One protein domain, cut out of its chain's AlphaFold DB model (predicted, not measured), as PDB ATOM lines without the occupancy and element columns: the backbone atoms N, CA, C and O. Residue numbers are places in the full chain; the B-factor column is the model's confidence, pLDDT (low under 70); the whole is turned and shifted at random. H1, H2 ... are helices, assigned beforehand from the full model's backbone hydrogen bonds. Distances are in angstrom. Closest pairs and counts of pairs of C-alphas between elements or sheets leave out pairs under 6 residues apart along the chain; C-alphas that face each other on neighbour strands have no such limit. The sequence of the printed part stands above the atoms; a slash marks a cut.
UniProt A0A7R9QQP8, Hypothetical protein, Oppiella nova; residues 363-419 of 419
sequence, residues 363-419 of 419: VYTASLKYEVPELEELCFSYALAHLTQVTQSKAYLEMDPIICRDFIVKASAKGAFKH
ATOM      1  N   VAL A 363     -39.047 -31.660  -5.332       89.75
ATOM      2  CA  VAL A 363     -39.992 -30.536  -5.332       89.75
ATOM      3  C   VAL A 363     -40.822 -30.507  -4.046       89.75
ATOM      4  O   VAL A 363     -40.963 -29.444  -3.450       89.75
ATOM      5  N   TYR A 364     -41.303 -31.656  -3.564       91.56
ATOM      6  CA  TYR A 364     -42.015 -31.765  -2.287       91.56
ATOM      7  C   TYR A 364     -41.162 -31.241  -1.126       91.56
ATOM      8  O   TYR A 364     -41.595 -30.381  -0.363       91.56
ATOM      9  N   THR A 365     -39.905 -31.677  -1.047       91.12
ATOM     10  CA  THR A 365     -38.960 -31.212  -0.022       91.12
ATOM     11  C   THR A 365     -38.725 -29.700  -0.111       91.12
ATOM     12  O   THR A 365     -38.747 -29.006   0.905       91.12
ATOM     13  N   ALA A 366     -38.562 -29.164  -1.324       89.56
ATOM     14  CA  ALA A 366     -38.428 -27.727  -1.545       89.56
ATOM     15  C   ALA A 366     -39.695 -26.950  -1.142       89.56
ATOM     16  O   ALA A 366     -39.590 -25.898  -0.519       89.56
ATOM     17  N   SER A 367     -40.888 -27.474  -1.438       91.94
ATOM     18  CA  SER A 367     -42.158 -26.829  -1.077       91.94
ATOM     19  C   SER A 367     -42.336 -26.681   0.435       91.94
ATOM     20  O   SER A 367     -42.830 -25.649   0.882       91.94
ATOM     21  N   LEU A 368     -41.849 -27.651   1.218       91.12
ATOM     22  CA  LEU A 368     -41.813 -27.569   2.678       91.12
ATOM     23  C   LEU A 368     -40.789 -26.531   3.155       91.12
ATOM     24  O   LEU A 368     -41.107 -25.719   4.018       91.12
ATOM     25  N   LYS A 369     -39.581 -26.520   2.571       89.81
ATOM     26  CA  LYS A 369     -38.512 -25.569   2.928       89.81
ATOM     27  C   LYS A 369     -38.931 -24.109   2.714       89.81
ATOM     28  O   LYS A 369     -38.596 -23.266   3.538       89.81
ATOM     29  N   TYR A 370     -39.619 -23.810   1.611       88.06
ATOM     30  CA  TYR A 370     -40.012 -22.441   1.240       88.06
ATOM     31  C   TYR A 370     -41.471 -22.099   1.573       88.06
ATOM     32  O   TYR A 370     -41.972 -21.074   1.102       88.06
ATOM     33  N   GLU A 371     -42.145 -22.959   2.346       89.62
ATOM     34  CA  GLU A 371     -43.528 -22.786   2.811       89.62
ATOM     35  C   GLU A 371     -44.519 -22.479   1.668       89.62
ATOM     36  O   GLU A 371     -45.269 -21.503   1.702       89.62
ATOM     37  N   VAL A 372     -44.519 -23.317   0.622       89.94
ATOM     38  CA  VAL A 372     -45.405 -23.189  -0.552       89.94
ATOM     39  C   VAL A 372     -46.493 -24.279  -0.511       89.94
ATOM     40  O   VAL A 372     -46.324 -25.335  -1.129       89.94
ATOM     41  N   PRO A 373     -47.630 -24.053   0.184       88.81
ATOM     42  CA  PRO A 373     -48.616 -25.102   0.475       88.81
ATOM     43  C   PRO A 373     -49.303 -25.661  -0.777       88.81
ATOM     44  O   PRO A 373     -49.568 -26.860  -0.859       88.81
ATOM     45  N   GLU A 374     -49.546 -24.823  -1.788       89.19
ATOM     46  CA  GLU A 374     -50.150 -25.263  -3.055       89.19
ATOM     47  C   GLU A 374     -49.270 -26.285  -3.787       89.19
ATOM     48  O   GLU A 374     -49.766 -27.250  -4.372       89.19
ATOM     49  N   LEU A 375     -47.950 -26.078  -3.749       89.62
ATOM     50  CA  LEU A 375     -46.985 -26.971  -4.379       89.62
ATOM     51  C   LEU A 375     -46.799 -28.246  -3.549       89.62
ATOM     52  O   LEU A 375     -46.695 -29.329  -4.121       89.62
ATOM     53  N   GLU A 376     -46.831 -28.134  -2.219       93.38
ATOM     54  CA  GLU A 376     -46.771 -29.278  -1.304       93.38
ATOM     55  C   GLU A 376     -47.918 -30.263  -1.563       93.38
ATOM     56  O   GLU A 376     -47.690 -31.465  -1.730       93.38
ATOM     57  N   GLU A 377     -49.158 -29.769  -1.626       92.19
ATOM     58  CA  GLU A 377     -50.335 -30.608  -1.856       92.19
ATOM     59  C   GLU A 377     -50.323 -31.249  -3.251       92.19
ATOM     60  O   GLU A 377     -50.633 -32.439  -3.406       92.19
ATOM     61  N   LEU A 378     -49.905 -30.492  -4.268       91.88
ATOM     62  CA  LEU A 378     -49.762 -30.996  -5.629       91.88
ATOM     63  C   LEU A 378     -48.709 -32.110  -5.724       91.88
ATOM     64  O   LEU A 378     -48.983 -33.172  -6.282       91.88
ATOM     65  N   CYS A 379     -47.521 -31.905  -5.155       92.50
ATOM     66  CA  CYS A 379     -46.474 -32.922  -5.158       92.50
ATOM     67  C   CYS A 379     -46.887 -34.153  -4.352       92.50
ATOM     68  O   CYS A 379     -46.660 -35.277  -4.796       92.50
ATOM     69  N   PHE A 380     -47.541 -33.963  -3.204       93.50
ATOM     70  CA  PHE A 380     -48.014 -35.066  -2.376       93.50
ATOM     71  C   PHE A 380     -49.060 -35.921  -3.105       93.50
ATOM     72  O   PHE A 380     -48.952 -37.147  -3.128       93.50
ATOM     73  N   SER A 381     -50.057 -35.288  -3.731       92.19
ATOM     74  CA  SER A 381     -51.087 -35.996  -4.502       92.19
ATOM     75  C   SER A 381     -50.507 -36.737  -5.711       92.19
ATOM     76  O   SER A 381     -50.838 -37.905  -5.922       92.19
ATOM     77  N   TYR A 382     -49.591 -36.110  -6.455       92.81
ATOM     78  CA  TYR A 382     -48.914 -36.744  -7.585       92.81
ATOM     79  C   TYR A 382     -48.053 -37.937  -7.147       92.81
ATOM     80  O   TYR A 382     -48.112 -39.004  -7.764       92.81
ATOM     81  N   ALA A 383     -47.284 -37.776  -6.065       92.81
ATOM     82  CA  ALA A 383     -46.434 -38.828  -5.522       92.81
ATOM     83  C   ALA A 383     -47.254 -40.020  -5.016       92.81
ATOM     84  O   ALA A 383     -46.874 -41.165  -5.247       92.81
ATOM     85  N   LEU A 384     -48.405 -39.764  -4.387       92.00
ATOM     86  CA  LEU A 384     -49.320 -40.808  -3.932       92.00
ATOM     87  C   LEU A 384     -49.905 -41.618  -5.101       92.00
ATOM     88  O   LEU A 384     -50.002 -42.839  -5.006       92.00
ATOM     89  N   ALA A 385     -50.244 -40.964  -6.215       90.56
ATOM     90  CA  ALA A 385     -50.744 -41.640  -7.415       90.56
ATOM     91  C   ALA A 385     -49.689 -42.541  -8.090       90.56
ATOM     92  O   ALA A 385     -50.047 -43.513  -8.753       90.56
ATOM     93  N   HIS A 386     -48.398 -42.254  -7.892       91.62
ATOM     94  CA  HIS A 386     -47.272 -42.975  -8.502       91.62
ATOM     95  C   HIS A 386     -46.360 -43.640  -7.458       91.62
ATOM     96  O   HIS A 386     -45.171 -43.849  -7.710       91.62
ATOM     97  N   LEU A 387     -46.904 -43.988  -6.285       89.88
ATOM     98  CA  LEU A 387     -46.134 -44.347  -5.087       89.88
ATOM     99  C   LEU A 387     -45.082 -45.441  -5.332       89.88
ATOM    100  O   LEU A 387     -43.954 -45.328  -4.854       89.88
ATOM    101  N   THR A 388     -45.411 -46.471  -6.116       88.19
ATOM    102  CA  THR A 388     -44.486 -47.571  -6.445       88.19
ATOM    103  C   THR A 388     -43.262 -47.091  -7.221       88.19
ATOM    104  O   THR A 388     -42.148 -47.504  -6.924       88.19
ATOM    105  N   GLN A 389     -43.452 -46.208  -8.204       89.12
ATOM    106  CA  GLN A 389     -42.346 -45.690  -9.012       89.12
ATOM    107  C   GLN A 389     -41.540 -44.656  -8.217       89.12
ATOM    108  O   GLN A 389     -40.313 -44.656  -8.242       89.12
ATOM    109  N   VAL A 390     -42.231 -43.821  -7.438       90.56
ATOM    110  CA  VAL A 390     -41.619 -42.776  -6.613       90.56
ATOM    111  C   VAL A 390     -40.736 -43.367  -5.510       90.56
ATOM    112  O   VAL A 390     -39.620 -42.895  -5.314       90.56
ATOM    113  N   THR A 391     -41.177 -44.428  -4.830       88.25
ATOM    114  CA  THR A 391     -40.391 -45.104  -3.772       88.25
ATOM    115  C   THR A 391     -39.169 -45.857  -4.300       88.25
ATOM    116  O   THR A 391     -38.243 -46.132  -3.540       88.25
ATOM    117  N   GLN A 392     -39.136 -46.158  -5.599       89.00
ATOM    118  CA  GLN A 392     -37.986 -46.753  -6.286       89.00
ATOM    119  C   GLN A 392     -37.044 -45.700  -6.894       89.00
ATOM    120  O   GLN A 392     -35.975 -46.047  -7.395       89.00
ATOM    121  N   SER A 393     -37.425 -44.418  -6.866       89.19
ATOM    122  CA  SER A 393     -36.632 -43.336  -7.447       89.19
ATOM    123  C   SER A 393     -35.397 -43.009  -6.605       89.19
ATOM    124  O   SER A 393     -35.383 -43.148  -5.378       89.19
ATOM    125  N   LYS A 394     -34.360 -42.467  -7.257       87.75
ATOM    126  CA  LYS A 394     -33.168 -41.947  -6.567       87.75
ATOM    127  C   LYS A 394     -33.527 -40.838  -5.569       87.75
ATOM    128  O   LYS A 394     -32.951 -40.777  -4.488       87.75
ATOM    129  N   ALA A 395     -34.518 -40.013  -5.907       85.44
ATOM    130  CA  ALA A 395     -34.975 -38.909  -5.071       85.44
ATOM    131  C   ALA A 395     -35.544 -39.372  -3.721       85.44
ATOM    132  O   ALA A 395     -35.434 -38.642  -2.742       85.44
ATOM    133  N   TYR A 396     -36.117 -40.580  -3.644       88.00
ATOM    134  CA  TYR A 396     -36.596 -41.149  -2.383       88.00
ATOM    135  C   TYR A 396     -35.446 -41.584  -1.471       88.00
ATOM    136  O   TYR A 396     -35.493 -41.353  -0.266       88.00
ATOM    137  N   LEU A 397     -34.394 -42.167  -2.053       85.38
ATOM    138  CA  LEU A 397     -33.201 -42.599  -1.318       85.38
ATOM    139  C   LEU A 397     -32.400 -41.418  -0.753       85.38
ATOM    140  O   LEU A 397     -31.767 -41.550   0.290       85.38
ATOM    141  N   GLU A 398     -32.424 -40.280  -1.444       87.25
ATOM    142  CA  GLU A 398     -31.728 -39.047  -1.053       87.25
ATOM    143  C   GLU A 398     -32.568 -38.143  -0.132       87.25
ATOM    144  O   GLU A 398     -32.081 -37.109   0.324       87.25
ATOM    145  N   MET A 399     -33.828 -38.502   0.139       87.88
ATOM    146  CA  MET A 399     -34.742 -37.677   0.926       87.88
ATOM    147  C   MET A 399     -34.379 -37.687   2.417       87.88
ATOM    148  O   MET A 399     -33.993 -38.715   2.975       87.88
ATOM    149  N   ASP A 400     -34.553 -36.540   3.080       91.56
ATOM    150  CA  ASP A 400     -34.329 -36.423   4.521       91.56
ATOM    151  C   ASP A 400     -35.199 -37.436   5.306       91.56
ATOM    152  O   ASP A 400     -36.405 -37.535   5.045       91.56
ATOM    153  N   PRO A 401     -34.636 -38.186   6.278       91.19
ATOM    154  CA  PRO A 401     -35.375 -39.222   7.001       91.19
ATOM    155  C   PRO A 401     -36.607 -38.721   7.765       91.19
ATOM    156  O   PRO A 401     -37.575 -39.470   7.913       91.19
ATOM    157  N   ILE A 402     -36.593 -37.476   8.257       91.69
ATOM    158  CA  ILE A 402     -37.725 -36.879   8.978       91.69
ATOM    159  C   ILE A 402     -38.844 -36.592   7.982       91.69
ATOM    160  O   ILE A 402     -39.970 -37.045   8.181       91.69
ATOM    161  N   ILE A 403     -38.509 -35.935   6.868       91.56
ATOM    162  CA  ILE A 403     -39.458 -35.648   5.784       91.56
ATOM    163  C   ILE A 403     -40.037 -36.951   5.218       91.56
ATOM    164  O   ILE A 403     -41.238 -37.036   4.964       91.56
ATOM    165  N   CYS A 404     -39.212 -37.991   5.086       91.00
ATOM    166  CA  CYS A 404     -39.632 -39.319   4.646       91.00
ATOM    167  C   CYS A 404     -40.658 -39.952   5.583       91.00
ATOM    168  O   CYS A 404     -41.726 -40.387   5.147       91.00
ATOM    169  N   ARG A 405     -40.367 -39.963   6.885       90.94
ATOM    170  CA  ARG A 405     -41.291 -40.482   7.894       90.94
ATOM    171  C   ARG A 405     -42.615 -39.720   7.861       90.94
ATOM    172  O   ARG A 405     -43.672 -40.346   7.857       90.94
ATOM    173  N   ASP A 406     -42.562 -38.394   7.810       92.00
ATOM    174  CA  ASP A 406     -43.755 -37.551   7.824       92.00
ATOM    175  C   ASP A 406     -44.580 -37.735   6.535       92.00
ATOM    176  O   ASP A 406     -45.809 -37.832   6.590       92.00
ATOM    177  N   PHE A 407     -43.918 -37.912   5.385       91.50
ATOM    178  CA  PHE A 407     -44.555 -38.288   4.121       91.50
ATOM    179  C   PHE A 407     -45.282 -39.638   4.223       91.50
ATOM    180  O   PHE A 407     -46.447 -39.736   3.834       91.50
ATOM    181  N   ILE A 408     -44.643 -40.672   4.788       90.44
ATOM    182  CA  ILE A 408     -45.250 -42.004   4.972       90.44
ATOM    183  C   ILE A 408     -46.452 -41.933   5.920       90.44
ATOM    184  O   ILE A 408     -47.497 -42.519   5.632       90.44
ATOM    185  N   VAL A 409     -46.345 -41.193   7.029       91.12
ATOM    186  CA  VAL A 409     -47.463 -40.978   7.962       91.12
ATOM    187  C   VAL A 409     -48.632 -40.313   7.232       91.12
ATOM    188  O   VAL A 409     -49.760 -40.809   7.299       91.12
ATOM    189  N   LYS A 410     -48.368 -39.257   6.457       90.94
ATOM    190  CA  LYS A 410     -49.382 -38.551   5.660       90.94
ATOM    191  C   LYS A 410     -50.016 -39.462   4.598       90.94
ATOM    192  O   LYS A 410     -51.235 -39.446   4.425       90.94
ATOM    193  N   ALA A 411     -49.227 -40.310   3.934       89.81
ATOM    194  CA  ALA A 411     -49.711 -41.306   2.974       89.81
ATOM    195  C   ALA A 411     -50.590 -42.376   3.647       89.81
ATOM    196  O   ALA A 411     -51.661 -42.715   3.137       89.81
ATOM    197  N   SER A 412     -50.195 -42.855   4.832       87.50
ATOM    198  CA  SER A 412     -50.963 -43.841   5.602       87.50
ATOM    199  C   SER A 412     -52.347 -43.318   5.994       87.50
ATOM    200  O   SER A 412     -53.346 -44.015   5.804       87.50
ATOM    201  N   ALA A 413     -52.435 -42.054   6.424       88.75
ATOM    202  CA  ALA A 413     -53.694 -41.398   6.770       88.75
ATOM    203  C   ALA A 413     -54.640 -41.265   5.563       88.75
ATOM    204  O   ALA A 413     -55.859 -41.349   5.713       88.75
ATOM    205  N   LYS A 414     -54.086 -41.120   4.352       87.00
ATOM    206  CA  LYS A 414     -54.837 -41.089   3.085       87.00
ATOM    207  C   LYS A 414     -55.190 -42.483   2.545       87.00
ATOM    208  O   LYS A 414     -55.821 -42.579   1.498       87.00
ATOM    209  N   GLY A 415     -54.843 -43.556   3.260       83.62
ATOM    210  CA  GLY A 415     -55.198 -44.929   2.894       83.62
ATOM    211  C   GLY A 415     -54.282 -45.571   1.852       83.62
ATOM    212  O   GLY A 415     -54.681 -46.565   1.257       83.62
ATOM    213  N   ALA A 416     -53.064 -45.050   1.659       81.94
ATOM    214  CA  ALA A 416     -52.106 -45.553   0.667       81.94
ATOM    215  C   ALA A 416     -51.755 -47.047   0.819       81.94
ATOM    216  O   ALA A 416     -51.376 -47.688  -0.153       81.94
ATOM    217  N   PHE A 417     -51.883 -47.594   2.033       81.56
ATOM    218  CA  PHE A 417     -51.481 -48.962   2.390       81.56
ATOM    219  C   PHE A 417     -52.672 -49.879   2.716       81.56
ATOM    220  O   PHE A 417     -52.510 -50.871   3.419       81.56
ATOM    221  N   LYS A 418     -53.896 -49.519   2.299       73.62
ATOM    222  CA  LYS A 418     -55.116 -50.258   2.679       73.62
ATOM    223  C   LYS A 418     -55.331 -51.589   1.942       73.62
ATOM    224  O   LYS A 418     -56.310 -52.262   2.262       73.62
ATOM    225  N   HIS A 419     -54.447 -51.986   1.026       58.94
ATOM    226  CA  HIS A 419     -54.544 -53.246   0.283       58.94
ATOM    227  C   HIS A 419     -53.200 -53.954   0.187       58.94
ATOM    228  O   HIS A 419     -52.252 -53.323  -0.332       58.94
TER     229      HIS A 419
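AT A GLANCE: This is residues 363 to 419 of the 419 residues of the protein "Hypothetical protein" of Oppiella nova (UniProt A0A7R9QQP8). The two long helices, H2 and H5, make an open V with its point near their last residues; H1 folds back beside H2 as a helical hairpin, and the short H3 and H4 lead round from the end of H2 to the start of H5. Contacts between the helices are few, and residues 414 to 419 form a tail after H5. The printed part has 57 residues with five named helices, H1 to H5 in chain order, and no named strand; the class is all helix. It is compact, with a radius of gyration of the C-alphas of 10.9 A, and spans 34 by 22 by 18 A.

HOW THE PARTS SIT: H2, residues 373 to 385, touches H1, residues 363 to 369, closest at the C-alphas of Ser 367 and Glu 376, 5.2 A apart. This hairpin runs opposite ways at a steep tilt of 37 degrees, only just past shallow. H5, residues 401 to 413, is close to H2 but not clearly touching, closest at the C-alphas of Leu 384 and Ala 411, 6.9 A apart; they stand about perpendicular, only just, at 71 degrees. H3, residues 387 to 391, is apart from H5, and H4, residues 394 to 397, is apart from H2. Every O i to N i+4 pair is within hydrogen-bond range in H1, H2, H3 and H5; H4 is too short for such a pair.

IN THESE COORDINATES: H2 and H5 each measure 18.4 A from first to last C-alpha, H1 9.8 A, H3 5.9 A and H4 5.3 A. C-alpha 363 begins H1 at (-39.992, -30.536, -5.332), and C-alpha 413 ends H5 at (-53.694, -41.398, 6.770).

THE WHOLE: The C-alphas of Tyr 370 and His 419, the two farthest apart, are 34.1 A from each other. The printed part has no cut, and the four links between helices are tight. Mean pLDDT of the printed part is 88.9; residue 419, the chain's last, is under 70.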